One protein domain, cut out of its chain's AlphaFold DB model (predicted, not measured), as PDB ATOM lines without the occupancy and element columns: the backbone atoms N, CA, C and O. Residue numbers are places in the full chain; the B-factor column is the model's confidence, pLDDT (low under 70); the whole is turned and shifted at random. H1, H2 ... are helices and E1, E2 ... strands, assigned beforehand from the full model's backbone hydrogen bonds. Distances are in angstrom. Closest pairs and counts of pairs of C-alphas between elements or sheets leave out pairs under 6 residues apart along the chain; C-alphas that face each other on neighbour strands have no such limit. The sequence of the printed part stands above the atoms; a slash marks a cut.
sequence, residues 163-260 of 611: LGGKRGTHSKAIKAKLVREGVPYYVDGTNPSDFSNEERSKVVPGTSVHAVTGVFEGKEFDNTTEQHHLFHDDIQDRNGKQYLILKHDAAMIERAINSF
ATOM      1  N   LEU A 163     -39.966 -31.416 -26.518       90.00
ATOM      2  CA  LEU A 163     -39.021 -30.422 -27.044       90.00
ATOM      3  C   LEU A 163     -39.295 -29.034 -26.447       90.00
ATOM      4  O   LEU A 163     -40.399 -28.491 -26.552       90.00
ATOM      5  N   GLY A 164     -38.269 -28.447 -25.829       87.31
ATOM      6  CA  GLY A 164     -38.355 -27.148 -25.167       87.31
ATOM      7  C   GLY A 164     -38.449 -25.944 -26.113       87.31
ATOM      8  O   GLY A 164     -38.195 -26.028 -27.321       87.31
ATOM      9  N   GLY A 165     -38.816 -24.792 -25.544       86.00
ATOM     10  CA  GLY A 165     -39.082 -23.556 -26.287       86.00
ATOM     11  C   GLY A 165     -40.267 -23.709 -27.251       86.00
ATOM     12  O   GLY A 165     -41.267 -24.343 -26.908       86.00
ATOM     13  N   LYS A 166     -40.133 -23.165 -28.468       83.06
ATOM     14  CA  LYS A 166     -41.125 -23.252 -29.563       83.06
ATOM     15  C   LYS A 166     -41.072 -24.565 -30.365       83.06
ATOM     16  O   LYS A 166     -41.763 -24.697 -31.367       83.06
ATOM     17  N   ARG A 167     -40.212 -25.523 -30.006       83.06
ATOM     18  CA  ARG A 167     -39.949 -26.720 -30.830       83.06
ATOM     19  C   ARG A 167     -40.984 -27.828 -30.584       83.06
ATOM     20  O   ARG A 167     -41.623 -27.838 -29.533       83.06
ATOM     21  N   GLY A 168     -41.124 -28.762 -31.525       76.50
ATOM     22  CA  GLY A 168     -42.043 -29.908 -31.423       76.50
ATOM     23  C   GLY A 168     -43.515 -29.577 -31.696       76.50
ATOM     24  O   GLY A 168     -43.856 -28.445 -32.023       76.50
ATOM     25  N   THR A 169     -44.380 -30.582 -31.542       72.75
ATOM     26  CA  THR A 169     -45.799 -30.581 -31.963       72.75
ATOM     27  C   THR A 169     -46.797 -30.462 -30.805       72.75
ATOM     28  O   THR A 169     -48.007 -30.572 -31.007       72.75
ATOM     29  N   HIS A 170     -46.318 -30.250 -29.577       79.75
ATOM     30  CA  HIS A 170     -47.153 -30.071 -28.386       79.75
ATOM     31  C   HIS A 170     -47.431 -28.586 -28.109       79.75
ATOM     32  O   HIS A 170     -46.538 -27.741 -28.230       79.75
ATOM     33  N   SER A 171     -48.646 -28.259 -27.661       83.00
ATOM     34  CA  SER A 171     -48.948 -26.937 -27.093       83.00
ATOM     35  C   SER A 171     -48.230 -26.738 -25.753       83.00
ATOM     36  O   SER A 171     -47.881 -27.711 -25.077       83.00
ATOM     37  N   LYS A 172     -48.048 -25.486 -25.312       89.25
ATOM     38  CA  LYS A 172     -47.438 -25.150 -24.014       89.25
ATOM     39  C   LYS A 172     -48.127 -25.889 -22.862       89.25
ATOM     40  O   LYS A 172     -47.449 -26.387 -21.967       89.25
ATOM     41  N   ALA A 173     -49.455 -26.011 -22.913       86.69
ATOM     42  CA  ALA A 173     -50.243 -26.736 -21.918       86.69
ATOM     43  C   ALA A 173     -49.928 -28.244 -21.888       86.69
ATOM     44  O   ALA A 173     -49.775 -28.812 -20.808       86.69
ATOM     45  N   ILE A 174     -49.772 -28.887 -23.053       84.69
ATOM     46  CA  ILE A 174     -49.423 -30.315 -23.130       84.69
ATOM     47  C   ILE A 174     -47.972 -30.540 -22.685       84.69
ATOM     48  O   ILE A 174     -47.731 -31.418 -21.862       84.69
ATOM     49  N   LYS A 175     -47.021 -29.697 -23.119       91.50
ATOM     50  CA  LYS A 175     -45.626 -29.742 -22.636       91.50
ATOM     51  C   LYS A 175     -45.554 -29.629 -21.110       91.50
ATOM     52  O   LYS A 175     -44.836 -30.388 -20.466       91.50
ATOM     53  N   ALA A 176     -46.330 -28.709 -20.534       91.69
ATOM     54  CA  ALA A 176     -46.409 -28.505 -19.090       91.69
ATOM     55  C   ALA A 176     -47.000 -29.704 -18.339       91.69
ATOM     56  O   ALA A 176     -46.563 -30.005 -17.231       91.69
ATOM     57  N   LYS A 177     -47.978 -30.393 -18.934       93.44
ATOM     58  CA  LYS A 177     -48.526 -31.637 -18.392       93.44
ATOM     59  C   LYS A 177     -47.475 -32.756 -18.422       93.44
ATOM     60  O   LYS A 177     -47.143 -33.284 -17.368       93.44
ATOM     61  N   LEU A 178     -46.912 -33.050 -19.594       93.06
ATOM     62  CA  LEU A 178     -45.975 -34.162 -19.795       93.06
ATOM     63  C   LEU A 178     -44.722 -34.036 -18.909       93.06
ATOM     64  O   LEU A 178     -44.331 -34.999 -18.258       93.06
ATOM     65  N   VAL A 179     -44.127 -32.841 -18.794       92.81
ATOM     66  CA  VAL A 179     -42.948 -32.639 -17.925       92.81
ATOM     67  C   VAL A 179     -43.284 -32.811 -16.436       92.81
ATOM     68  O   VAL A 179     -42.460 -33.340 -15.691       92.81
ATOM     69  N   ARG A 180     -44.499 -32.450 -15.990       92.62
ATOM     70  CA  ARG A 180     -44.974 -32.743 -14.619       92.62
ATOM     71  C   ARG A 180     -45.273 -34.229 -14.397       92.62
ATOM     72  O   ARG A 180     -45.119 -34.707 -13.280       92.62
ATOM     73  N   GLU A 181     -45.642 -34.959 -15.447       93.25
ATOM     74  CA  GLU A 181     -45.776 -36.426 -15.448       93.25
ATOM     75  C   GLU A 181     -44.412 -37.149 -15.521       93.25
ATOM     76  O   GLU A 181     -44.359 -38.376 -15.519       93.25
ATOM     77  N   GLY A 182     -43.297 -36.406 -15.542       93.25
ATOM     78  CA  GLY A 182     -41.942 -36.956 -15.555       93.25
ATOM     79  C   GLY A 182     -41.416 -37.308 -16.946       93.25
ATOM     80  O   GLY A 182     -40.362 -37.931 -17.047       93.25
ATOM     81  N   VAL A 183     -42.087 -36.907 -18.026       95.25
ATOM     82  CA  VAL A 183     -41.565 -37.093 -19.389       95.25
ATOM     83  C   VAL A 183     -40.286 -36.258 -19.571       95.25
ATOM     84  O   VAL A 183     -40.292 -35.066 -19.237       95.25
ATOM     85  N   PRO A 184     -39.179 -36.844 -20.069       95.69
ATOM     86  CA  PRO A 184     -37.924 -36.122 -20.225       95.69
ATOM     87  C   PRO A 184     -38.006 -35.054 -21.319       95.69
ATOM     88  O   PRO A 184     -38.735 -35.214 -22.303       95.69
ATOM     89  N   TYR A 185     -37.247 -33.962 -21.182       94.19
ATOM     90  CA  TYR A 185     -37.286 -32.863 -22.154       94.19
ATOM     91  C   TYR A 185     -35.916 -32.403 -22.667       94.19
ATOM     92  O   TYR A 185     -34.909 -32.438 -21.969       94.19
ATOM     93  N   TYR A 186     -35.894 -31.940 -23.913       93.00
ATOM     94  CA  TYR A 186     -34.682 -31.614 -24.665       93.00
ATOM     95  C   TYR A 186     -34.673 -30.121 -25.026       93.00
ATOM     96  O   TYR A 186     -35.635 -29.604 -25.616       93.00
ATOM     97  N   VAL A 187     -33.600 -29.403 -24.685       87.31
ATOM     98  CA  VAL A 187     -33.428 -27.955 -24.951       87.31
ATOM     99  C   VAL A 187     -32.224 -27.681 -25.867       87.31
ATOM    100  O   VAL A 187     -31.688 -28.601 -26.480       87.31
ATOM    101  N   ASP A 188     -31.875 -26.411 -26.077       83.38
ATOM    102  CA  ASP A 188     -30.648 -25.962 -26.764       83.38
ATOM    103  C   ASP A 188     -30.392 -26.549 -28.164       83.38
ATOM    104  O   ASP A 188     -29.257 -26.769 -28.580       83.38
ATOM    105  N   GLY A 189     -31.464 -26.818 -28.913       79.56
ATOM    106  CA  GLY A 189     -31.380 -27.389 -30.260       79.56
ATOM    107  C   GLY A 189     -31.378 -28.921 -30.314       79.56
ATOM    108  O   GLY A 189     -31.685 -29.457 -31.373       79.56
ATOM    109  N   THR A 190     -31.194 -29.621 -29.189       83.38
ATOM    110  CA  THR A 190     -31.145 -31.098 -29.130       83.38
ATOM    111  C   THR A 190     -32.486 -31.785 -29.400       83.38
ATOM    112  O   THR A 190     -33.557 -31.222 -29.135       83.38
ATOM    113  N   ASN A 191     -32.423 -33.016 -29.901       89.06
ATOM    114  CA  ASN A 191     -33.521 -33.945 -30.151       89.06
ATOM    115  C   ASN A 191     -33.067 -35.373 -29.760       89.06
ATOM    116  O   ASN A 191     -31.908 -35.710 -30.000       89.06
ATOM    117  N   PRO A 192     -33.934 -36.254 -29.221       91.00
ATOM    118  CA  PRO A 192     -33.571 -37.652 -28.968       91.00
ATOM    119  C   PRO A 192     -32.905 -38.372 -30.157       91.00
ATOM    120  O   PRO A 192     -32.059 -39.239 -29.948       91.00
ATOM    121  N   SER A 193     -33.257 -38.037 -31.404       89.81
ATOM    122  CA  SER A 193     -32.650 -38.643 -32.600       89.81
ATOM    123  C   SER A 193     -31.154 -38.356 -32.770       89.81
ATOM    124  O   SER A 193     -30.474 -39.128 -33.450       89.81
ATOM    125  N   ASP A 194     -30.638 -37.292 -32.150       89.31
ATOM    126  CA  ASP A 194     -29.229 -36.884 -32.239       89.31
ATOM    127  C   ASP A 194     -28.296 -37.891 -31.544       89.31
ATOM    128  O   ASP A 194     -27.112 -37.974 -31.864       89.31
ATOM    129  N   PHE A 195     -28.845 -38.707 -30.642       92.19
ATOM    130  CA  PHE A 195     -28.133 -39.652 -29.785       92.19
ATOM    131  C   PHE A 195     -28.253 -41.103 -30.304       92.19
ATOM    132  O   PHE A 195     -29.108 -41.426 -31.146       92.19
ATOM    133  N   SER A 196     -27.378 -42.000 -29.834       93.12
ATOM    134  CA  SER A 196     -27.485 -43.446 -30.102       93.12
ATOM    135  C   SER A 196     -28.565 -44.102 -29.218       93.12
ATOM    136  O   SER A 196     -29.213 -43.431 -28.416       93.12
ATOM    137  N   ASN A 197     -28.818 -45.407 -29.362       91.44
ATOM    138  CA  ASN A 197     -29.764 -46.097 -28.468       91.44
ATOM    139  C   ASN A 197     -29.184 -46.265 -27.058       91.44
ATOM    140  O   ASN A 197     -29.898 -46.129 -26.069       91.44
ATOM    141  N   GLU A 198     -27.885 -46.530 -26.996       93.88
ATOM    142  CA  GLU A 198     -27.082 -46.693 -25.791       93.88
ATOM    143  C   GLU A 198     -27.030 -45.366 -25.024       93.88
ATOM    144  O   GLU A 198     -27.416 -45.317 -23.859       93.88
ATOM    145  N   GLU A 199     -26.687 -44.269 -25.704       95.12
ATOM    146  CA  GLU A 199     -26.663 -42.926 -25.114       95.12
ATOM    147  C   GLU A 199     -28.064 -42.465 -24.679       95.12
ATOM    148  O   GLU A 199     -28.231 -41.981 -23.561       95.12
ATOM    149  N   ARG A 200     -29.112 -42.710 -25.485       92.50
ATOM    150  CA  ARG A 200     -30.501 -42.430 -25.068       92.50
ATOM    151  C   ARG A 200     -30.933 -43.187 -23.817       92.50
ATOM    152  O   ARG A 200     -31.786 -42.679 -23.098       92.50
ATOM    153  N   SER A 201     -30.378 -44.370 -23.542       92.75
ATOM    154  CA  SER A 201     -30.769 -45.164 -22.368       92.75
ATOM    155  C   SER A 201     -30.399 -44.506 -21.031       92.75
ATOM    156  O   SER A 201     -31.003 -44.835 -20.011       92.75
ATOM    157  N   LYS A 202     -29.486 -43.522 -21.046       95.06
ATOM    158  CA  LYS A 202     -29.155 -42.663 -19.899       95.06
ATOM    159  C   LYS A 202     -30.261 -41.642 -19.570       95.06
ATOM    160  O   LYS A 202     -30.353 -41.169 -18.439       95.06
ATOM    161  N   VAL A 203     -31.117 -41.288 -20.537       95.12
ATOM    162  CA  VAL A 203     -32.184 -40.286 -20.359       95.12
ATOM    163  C   VAL A 203     -33.417 -40.938 -19.730       95.12
ATOM    164  O   VAL A 203     -34.293 -41.465 -20.415       95.12
ATOM    165  N   VAL A 204     -33.487 -40.899 -18.401       94.44
ATOM    166  CA  VAL A 204     -34.589 -41.486 -17.620       94.44
ATOM    167  C   VAL A 204     -35.724 -40.478 -17.349       94.44
ATOM    168  O   VAL A 204     -35.509 -39.266 -17.446       94.44
ATOM    169  N   PRO A 205     -36.943 -40.930 -16.988       95.31
ATOM    170  CA  PRO A 205     -38.021 -40.038 -16.567       95.31
ATOM    171  C   PRO A 205     -37.598 -39.078 -15.444       95.31
ATOM    172  O   PRO A 205     -36.865 -39.450 -14.528       95.31
ATOM    173  N   GLY A 206     -38.074 -37.835 -15.509       93.94
ATOM    174  CA  GLY A 206     -37.703 -36.764 -14.584       93.94
ATOM    175  C   GLY A 206     -36.346 -36.120 -14.882       93.94
ATOM    176  O   GLY A 206     -35.723 -35.589 -13.962       93.94
ATOM    177  N   THR A 207     -35.871 -36.178 -16.133       95.38
ATOM    178  CA  THR A 207     -34.586 -35.586 -16.546       95.38
ATOM    179  C   THR A 207     -34.680 -34.759 -17.825       95.38
ATOM    180  O   THR A 207     -35.640 -34.857 -18.592       95.38
ATOM    181  N   SER A 208     -33.672 -33.923 -18.060       93.38
ATOM    182  CA  SER A 208     -33.604 -33.035 -19.218       93.38
ATOM    183  C   SER A 208     -32.205 -32.961 -19.815       93.38
ATOM    184  O   SER A 208     -31.222 -33.085 -19.086       93.38
ATOM    185  N   VAL A 209     -32.121 -32.754 -21.132       92.56
ATOM    186  CA  VAL A 209     -30.864 -32.733 -21.901       92.56
ATOM    187  C   VAL A 209     -30.536 -31.311 -22.364       92.56
ATOM    188  O   VAL A 209     -31.338 -30.685 -23.066       92.56
ATOM    189  N   HIS A 210     -29.354 -30.824 -21.972       88.75
ATOM    190  CA  HIS A 210     -28.867 -29.447 -22.174       88.75
ATOM    191  C   HIS A 210     -27.509 -29.449 -22.880       88.75
ATOM    192  O   HIS A 210     -26.715 -30.376 -22.707       88.75
ATOM    193  N   ALA A 211     -27.205 -28.415 -23.664       81.81
ATOM    194  CA  ALA A 211     -25.887 -28.298 -24.290       81.81
ATOM    195  C   ALA A 211     -24.830 -27.852 -23.269       81.81
ATOM    196  O   ALA A 211     -25.041 -26.874 -22.559       81.81
ATOM    197  N   VAL A 212     -23.655 -28.501 -23.254       76.94
ATOM    198  CA  VAL A 212     -22.518 -28.077 -22.401       76.94
ATOM    199  C   VAL A 212     -22.129 -26.615 -22.672       76.94
ATOM    200  O   VAL A 212     -21.749 -25.890 -21.763       76.94
ATOM    201  N   THR A 213     -22.285 -26.153 -23.915       64.19
ATOM    202  CA  THR A 213     -22.002 -24.773 -24.346       64.19
ATOM    203  C   THR A 213     -23.254 -23.878 -24.367       64.19
ATOM    204  O   THR A 213     -23.372 -23.003 -25.227       64.19
ATOM    205  N   GLY A 214     -24.244 -24.153 -23.511       52.78
ATOM    206  CA  GLY A 214     -25.484 -23.381 -23.390       52.78
ATOM    207  C   GLY A 214     -25.409 -22.310 -22.296       52.78
ATOM    208  O   GLY A 214     -24.925 -22.568 -21.195       52.78
ATOM    209  N   VAL A 215     -25.926 -21.110 -22.579       48.84
ATOM    210  CA  VAL A 215     -26.112 -20.058 -21.564       48.84
ATOM    211  C   VAL A 215     -27.459 -20.268 -20.876       48.84
ATOM    212  O   VAL A 215     -28.508 -19.988 -21.461       48.84
ATOM    213  N   PHE A 216     -27.439 -20.712 -19.621       46.59
ATOM    214  CA  PHE A 216     -28.636 -20.867 -18.794       46.59
ATOM    215  C   PHE A 216     -28.674 -19.722 -17.770       46.59
ATOM    216  O   PHE A 216     -27.714 -19.486 -17.042       46.59
ATOM    217  N   GLU A 217     -29.762 -18.947 -17.754       43.31
ATOM    218  CA  GLU A 217     -29.933 -17.766 -16.879       43.31
ATOM    219  C   GLU A 217     -28.821 -16.692 -16.989       43.31
ATOM    220  O   GLU A 217     -28.541 -15.969 -16.035       43.31
ATOM    221  N   GLY A 218     -28.193 -16.549 -18.161       45.28
ATOM    222  CA  GLY A 218     -27.146 -15.538 -18.384       45.28
ATOM    223  C   GLY A 218     -25.780 -15.902 -17.795       45.28
ATOM    224  O   GLY A 218     -24.888 -15.056 -17.775       45.28
ATOM    225  N   LYS A 219     -25.605 -17.147 -17.342       41.16
ATOM    226  CA  LYS A 219     -24.307 -17.739 -17.024       41.16
ATOM    227  C   LYS A 219     -23.968 -18.785 -18.078       41.16
ATOM    228  O   LYS A 219     -24.830 -19.572 -18.469       41.16
ATOM    229  N   GLU A 220     -22.720 -18.798 -18.528       47.38
ATOM    230  CA  GLU A 220     -22.165 -20.002 -19.146       47.38
ATOM    231  C   GLU A 220     -22.177 -21.113 -18.085       47.38
ATOM    232  O   GLU A 220     -21.924 -20.854 -16.903       47.38
ATOM    233  N   PHE A 221     -22.514 -22.344 -18.473       53.34
ATOM    234  CA  PHE A 221     -22.297 -23.496 -17.600       53.34
ATOM    235  C   PHE A 221     -20.783 -23.737 -17.493       53.34
ATOM    236  O   PHE A 221     -20.206 -24.487 -18.277       53.34
ATOM    237  N   ASP A 222     -20.142 -23.082 -16.521       42.47
ATOM    238  CA  ASP A 222     -18.723 -23.245 -16.185       42.47
ATOM    239  C   ASP A 222     -18.423 -24.684 -15.728       42.47
ATOM    240  O   ASP A 222     -18.416 -24.984 -14.533       42.47
ATOM    241  N   ASN A 223     -18.205 -25.566 -16.710       45.62
ATOM    242  CA  ASN A 223     -17.284 -26.713 -16.779       45.62
ATOM    243  C   ASN A 223     -17.079 -27.620 -15.538       45.62
ATOM    244  O   ASN A 223     -16.097 -28.354 -15.457       45.62
ATOM    245  N   THR A 224     -17.998 -27.608 -14.576       48.69
ATOM    246  CA  THR A 224     -17.959 -28.386 -13.331       48.69
ATOM    247  C   THR A 224     -19.127 -29.365 -13.305       48.69
ATOM    248  O   THR A 224     -20.056 -29.265 -12.501       48.69
ATOM    249  N   THR A 225     -19.054 -30.348 -14.207       52.84
ATOM    250  CA  THR A 225     -19.989 -31.482 -14.316       52.84
ATOM    251  C   THR A 225     -20.280 -32.158 -12.972       52.84
ATOM    252  O   THR A 225     -21.389 -32.625 -12.753       52.84
ATOM    253  N   GLU A 226     -19.328 -32.150 -12.037       52.06
ATOM    254  CA  GLU A 226     -19.434 -32.841 -10.746       52.06
ATOM    255  C   GLU A 226     -20.053 -32.023  -9.590       52.06
ATOM    256  O   GLU A 226     -20.353 -32.603  -8.548       52.06
ATOM    257  N   GLN A 227     -20.250 -30.699  -9.713       56.22
ATOM    258  CA  GLN A 227     -20.680 -29.854  -8.572       56.22
ATOM    259  C   GLN A 227     -22.129 -29.351  -8.630       56.22
ATOM    260  O   GLN A 227     -22.636 -28.820  -7.636       56.22
ATOM    261  N   HIS A 228     -22.841 -29.530  -9.743       67.62
ATOM    262  CA  HIS A 228     -24.249 -29.146  -9.803       67.62
ATOM    263  C   HIS A 228     -25.134 -30.221  -9.152       67.62
ATOM    264  O   HIS A 228     -25.225 -31.338  -9.647       67.62
ATOM    265  N   HIS A 229     -25.849 -29.882  -8.076       79.94
ATOM    266  CA  HIS A 229     -26.692 -30.824  -7.316       79.94
ATOM    267  C   HIS A 229     -27.822 -31.508  -8.122       79.94
ATOM    268  O   HIS A 229     -28.378 -32.504  -7.663       79.94
ATOM    269  N   LEU A 230     -28.157 -30.989  -9.312       82.88
ATOM    270  CA  LEU A 230     -29.095 -31.612 -10.258       82.88
ATOM    271  C   LEU A 230     -28.414 -32.436 -11.366       82.88
ATOM    272  O   LEU A 230     -29.117 -32.974 -12.214       82.88
ATOM    273  N   PHE A 231     -27.083 -32.535 -11.418       88.81
ATOM    274  CA  PHE A 231     -26.399 -33.353 -12.424       88.81
ATOM    275  C   PHE A 231     -26.792 -34.832 -12.289       88.81
ATOM    276  O   PHE A 231     -26.897 -35.364 -11.179       88.81
ATOM    277  N   HIS A 232     -27.039 -35.490 -13.422       89.75
ATOM    278  CA  HIS A 232     -27.312 -36.920 -13.469       89.75
ATOM    279  C   HIS A 232     -26.182 -37.716 -14.115       89.75
ATOM    280  O   HIS A 232     -25.753 -38.702 -13.517       89.75
ATOM    281  N   ASP A 233     -25.816 -37.345 -15.343       92.62
ATOM    282  CA  ASP A 233     -24.949 -38.105 -16.247       92.62
ATOM    283  C   ASP A 233     -24.547 -37.225 -17.455       92.62
ATOM    284  O   ASP A 233     -25.171 -36.181 -17.697       92.62
ATOM    285  N   ASP A 234     -23.543 -37.639 -18.232       92.06
ATOM    286  CA  ASP A 234     -23.204 -37.033 -19.529       92.06
ATOM    287  C   ASP A 234     -23.782 -37.844 -20.700       92.06
ATOM    288  O   ASP A 234     -23.915 -39.066 -20.635       92.06
ATOM    289  N   ILE A 235     -24.135 -37.169 -21.796       93.88
ATOM    290  CA  ILE A 235     -24.642 -37.823 -23.007       93.88
ATOM    291  C   ILE A 235     -23.988 -37.248 -24.263       93.88
ATOM    292  O   ILE A 235     -23.813 -36.036 -24.389       93.88
ATOM    293  N   GLN A 236     -23.618 -38.121 -25.199       93.81
ATOM    294  CA  GLN A 236     -22.904 -37.754 -26.422       93.81
ATOM    295  C   GLN A 236     -23.780 -37.943 -27.660       93.81
ATOM    296  O   GLN A 236     -24.368 -39.006 -27.871       93.81
ATOM    297  N   ASP A 237     -23.870 -36.906 -28.499       91.38
ATOM    298  CA  ASP A 237     -24.516 -37.045 -29.806       91.38
ATOM    299  C   ASP A 237     -23.683 -37.931 -30.752       91.38
ATOM    300  O   ASP A 237     -22.527 -38.272 -30.490       91.38
ATOM    301  N   ARG A 238     -24.269 -38.312 -31.889       89.81
ATOM    302  CA  ARG A 238     -23.631 -39.174 -32.902       89.81
ATOM    303  C   ARG A 238     -22.338 -38.606 -33.502       89.81
ATOM    304  O   ARG A 238     -21.644 -39.343 -34.197       89.81
ATOM    305  N   ASN A 239     -22.015 -37.334 -33.258       90.06
ATOM    306  CA  ASN A 239     -20.772 -36.691 -33.684       90.06
ATOM    307  C   ASN A 239     -19.743 -36.583 -32.541       90.06
ATOM    308  O   ASN A 239     -18.686 -35.985 -32.733       90.06
ATOM    309  N   GLY A 240     -20.037 -37.140 -31.359       89.31
ATOM    310  CA  GLY A 240     -19.170 -37.104 -30.180       89.31
ATOM    311  C   GLY A 240     -19.213 -35.786 -29.403       89.31
ATOM    312  O   GLY A 240     -18.353 -35.554 -28.552       89.31
ATOM    313  N   LYS A 241     -20.179 -34.898 -29.671       88.88
ATOM    314  CA  LYS A 241     -20.348 -33.673 -28.878       88.88
ATOM    315  C   LYS A 241     -21.087 -33.997 -27.577       88.88
ATOM    316  O   LYS A 241     -22.099 -34.693 -27.597       88.88
ATOM    317  N   GLN A 242     -20.583 -33.472 -26.460       88.50
ATOM    318  CA  GLN A 242     -21.134 -33.698 -25.120       88.50
ATOM    319  C   GLN A 242     -22.296 -32.753 -24.770       88.50
ATOM    320  O   GLN A 242     -22.317 -31.572 -25.137       88.50
ATOM    321  N   TYR A 243     -23.236 -33.302 -24.005       90.62
ATOM    322  CA  TYR A 243     -24.437 -32.685 -23.446       90.62
ATOM    323  C   TYR A 243     -24.612 -33.171 -21.998       90.62
ATOM    324  O   TYR A 243     -24.086 -34.217 -21.615       90.62
ATOM    325  N   LEU A 244     -25.352 -32.416 -21.187       91.06
ATOM    326  CA  LEU A 244     -25.599 -32.728 -19.776       91.06
ATOM    327  C   LEU A 244     -27.011 -33.283 -19.588       91.06
ATOM    328  O   LEU A 244     -27.969 -32.691 -20.093       91.06
ATOM    329  N   ILE A 245     -27.148 -34.359 -18.809       92.56
ATOM    330  CA  ILE A 245     -28.438 -34.824 -18.290       92.56
ATOM    331  C   ILE A 245     -28.628 -34.249 -16.883       92.56
ATOM    332  O   ILE A 245     -27.826 -34.496 -15.980       92.56
ATOM    333  N   LEU A 246     -29.709 -33.492 -16.681       90.62
ATOM    334  CA  LEU A 246     -30.055 -32.849 -15.410       90.62
ATOM    335  C   LEU A 246     -31.377 -33.396 -14.854       90.62
ATOM    336  O   LEU A 246     -32.378 -33.453 -15.571       90.62
ATOM    337  N   LYS A 247     -31.399 -33.767 -13.569       91.88
ATOM    338  CA  LYS A 247     -32.599 -34.187 -12.828       91.88
ATOM    339  C   LYS A 247     -33.513 -33.006 -12.538       91.88
ATOM    340  O   LYS A 247     -33.063 -31.908 -12.229       91.88
ATOM    341  N   HIS A 248     -34.812 -33.258 -12.576       89.19
ATOM    342  CA  HIS A 248     -35.822 -32.264 -12.255       89.19
ATOM    343  C   HIS A 248     -35.992 -32.096 -10.741       89.19
ATOM    344  O   HIS A 248     -36.296 -33.056 -10.035       89.19
ATOM    345  N   ASP A 249     -35.914 -30.853 -10.269       86.88
ATOM    346  CA  ASP A 249     -36.609 -30.421  -9.057       86.88
ATOM    347  C   ASP A 249     -37.867 -29.602  -9.422       86.88
ATOM    348  O   ASP A 249     -38.110 -29.262 -10.587       86.88
ATOM    349  N   ALA A 250     -38.693 -29.278  -8.424       85.06
ATOM    350  CA  ALA A 250     -39.924 -28.517  -8.642       85.06
ATOM    351  C   ALA A 250     -39.668 -27.098  -9.201       85.06
ATOM    352  O   ALA A 250     -40.476 -26.583  -9.975       85.06
ATOM    353  N   ALA A 251     -38.542 -26.469  -8.850       83.75
ATOM    354  CA  ALA A 251     -38.190 -25.122  -9.297       83.75
ATOM    355  C   ALA A 251     -37.671 -25.102 -10.747       83.75
ATOM    356  O   ALA A 251     -37.852 -24.115 -11.462       83.75
ATOM    357  N   MET A 252     -37.025 -26.177 -11.195       82.00
ATOM    358  CA  MET A 252     -36.551 -26.378 -12.559       82.00
ATOM    359  C   MET A 252     -37.710 -26.719 -13.498       82.00
ATOM    360  O   MET A 252     -37.776 -26.158 -14.590       82.00
ATOM    361  N   ILE A 253     -38.656 -27.564 -13.062       86.12
ATOM    362  CA  ILE A 253     -39.878 -27.875 -13.826       86.12
ATOM    363  C   ILE A 253     -40.656 -26.594 -14.130       86.12
ATOM    364  O   ILE A 253     -40.924 -26.305 -15.295       86.12
ATOM    365  N   GLU A 254     -40.978 -25.784 -13.118       89.31
ATOM    366  CA  GLU A 254     -41.764 -24.566 -13.347       89.31
ATOM    367  C   GLU A 254     -40.984 -23.509 -14.153       89.31
ATOM    368  O   GLU A 254     -41.572 -22.822 -14.990       89.31
ATOM    369  N   ARG A 255     -39.651 -23.415 -14.013       83.56
ATOM    370  CA  ARG A 255     -38.818 -22.575 -14.899       83.56
ATOM    371  C   ARG A 255     -38.866 -23.037 -16.362       83.56
ATOM    372  O   ARG A 255     -39.070 -22.205 -17.247       83.56
ATOM    373  N   ALA A 256     -38.751 -24.339 -16.624       83.62
ATOM    374  CA  ALA A 256     -38.849 -24.901 -17.971       83.62
ATOM    375  C   ALA A 256     -40.247 -24.689 -18.581       83.62
ATOM    376  O   ALA A 256     -40.378 -24.208 -19.703       83.62
ATOM    377  N   ILE A 257     -41.307 -24.941 -17.811       88.62
ATOM    378  CA  ILE A 257     -42.696 -24.710 -18.237       88.62
ATOM    379  C   ILE A 257     -42.939 -23.240 -18.593       88.62
ATOM    380  O   ILE A 257     -43.615 -22.940 -19.582       88.62
ATOM    381  N   ASN A 258     -42.358 -22.310 -17.835       88.19
ATOM    382  CA  ASN A 258     -42.461 -20.889 -18.135       88.19
ATOM    383  C   ASN A 258     -41.751 -20.508 -19.446       88.19
ATOM    384  O   ASN A 258     -42.328 -19.729 -20.210       88.19
ATOM    385  N   SER A 259     -40.591 -21.100 -19.765       84.19
ATOM    386  CA  SER A 259     -39.869 -20.854 -21.028       84.19
ATOM    387  C   SER A 259     -40.475 -21.561 -22.252       84.19
ATOM    388  O   SER A 259     -40.250 -21.145 -23.394       84.19
ATOM    389  N   PHE A 260     -41.288 -22.603 -22.051       90.00
ATOM    390  CA  PHE A 260     -41.995 -23.273 -23.140       90.00
ATOM    391  C   PHE A 260     -43.007 -22.355 -23.834       90.00
ATOM    392  O   PHE A 260     -43.610 -21.458 -23.245       90.00
TER     393      PHE A 260
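What this domain is: This is residues 163 to 260 of the 611 residues of the protein "VP7" of viral metagenome (UniProt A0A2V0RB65). A small, strongly twisted sheet of three strands, E1, E3 and E2, lies in the middle, with helices H1 and H3 side by side at one end and the little helix H2 near the sheet's edge strand E2. Long links join these short elements: residues 185 to 186, in the link from H1 to H2, run beside E1 as a short extra pairing, while residues 212 to 230 make a wide loop away from the middle, their C-alphas 11 to 17 A from the mean of all C-alphas. The printed part has 98 residues, with three named helices and three named strands in the order H1 H2 E1 E2 E3 H3; the sheet has the order E1 - E3 - E2 and is antiparallel. The class is mixed, helices and strands, with under half of the residues in named elements. The whole is compact, with a radius of gyration of the C-alphas of 12.8 A and spans of 33 by 28 by 20 A.

How they stand to each other: H1, residues 172 to 180, touches H3, residues 250 to 259, at a shallow tilt of 19 degrees, opposite ways; their closest C-alphas, of Ala 176 and Ile 257, are 5.4 A apart. H1 is not on the sheet, and H3 only grazes it with residues 252 to 256. H2, residues 197 to 200, only grazes the sheet with residues 198 to 200; its closest C-alphas with E2, residues 231 to 236, are those of Glu 199 and Ile 235, 5.9 A apart. E1, residues 207 to 211, is antiparallel to the inner strand E3, residues 242 to 247, at 149 degrees, with N 208 and O 246 at 2.8 A. E2 and E3 form a hairpin, antiparallel at 150 degrees, with N 243 and O 235 at 2.8 A. Residues 185 to 186 pair in parallel with residues 208 to 209 of E1. The sheet is only just strongly twisted, its C-alphas lying up to 4.1 A off the best plane. In H1 and H3 every O i to N i+4 pair is within hydrogen-bond range; H2 is too short for such a pair, and its one O i to N i+3 pair is not within range.

Where its parts are: H1 begins at C-alpha 172 (-47.438, -25.150, -24.014) and is 12.3 A long. H2 is a helix of four residues, 5.1 A from first to last C-alpha. E1 measures 13.7 A and begins at C-alpha 207 (-34.586, -35.586, -16.546). E2 measures 15.1 A, E3 16.8 A. H3, 14.6 A long, ends at C-alpha 259 (-39.869, -20.854, -21.028).

The domain as a whole: The C-alphas of Thr 169 and Gln 227, the two farthest apart, are 34.3 A apart. The links H1 to H2 and E1 to E2 are long. The printed part has no cut. Mean pLDDT of the printed part is 82.7, with residues 213 to 228 under 70.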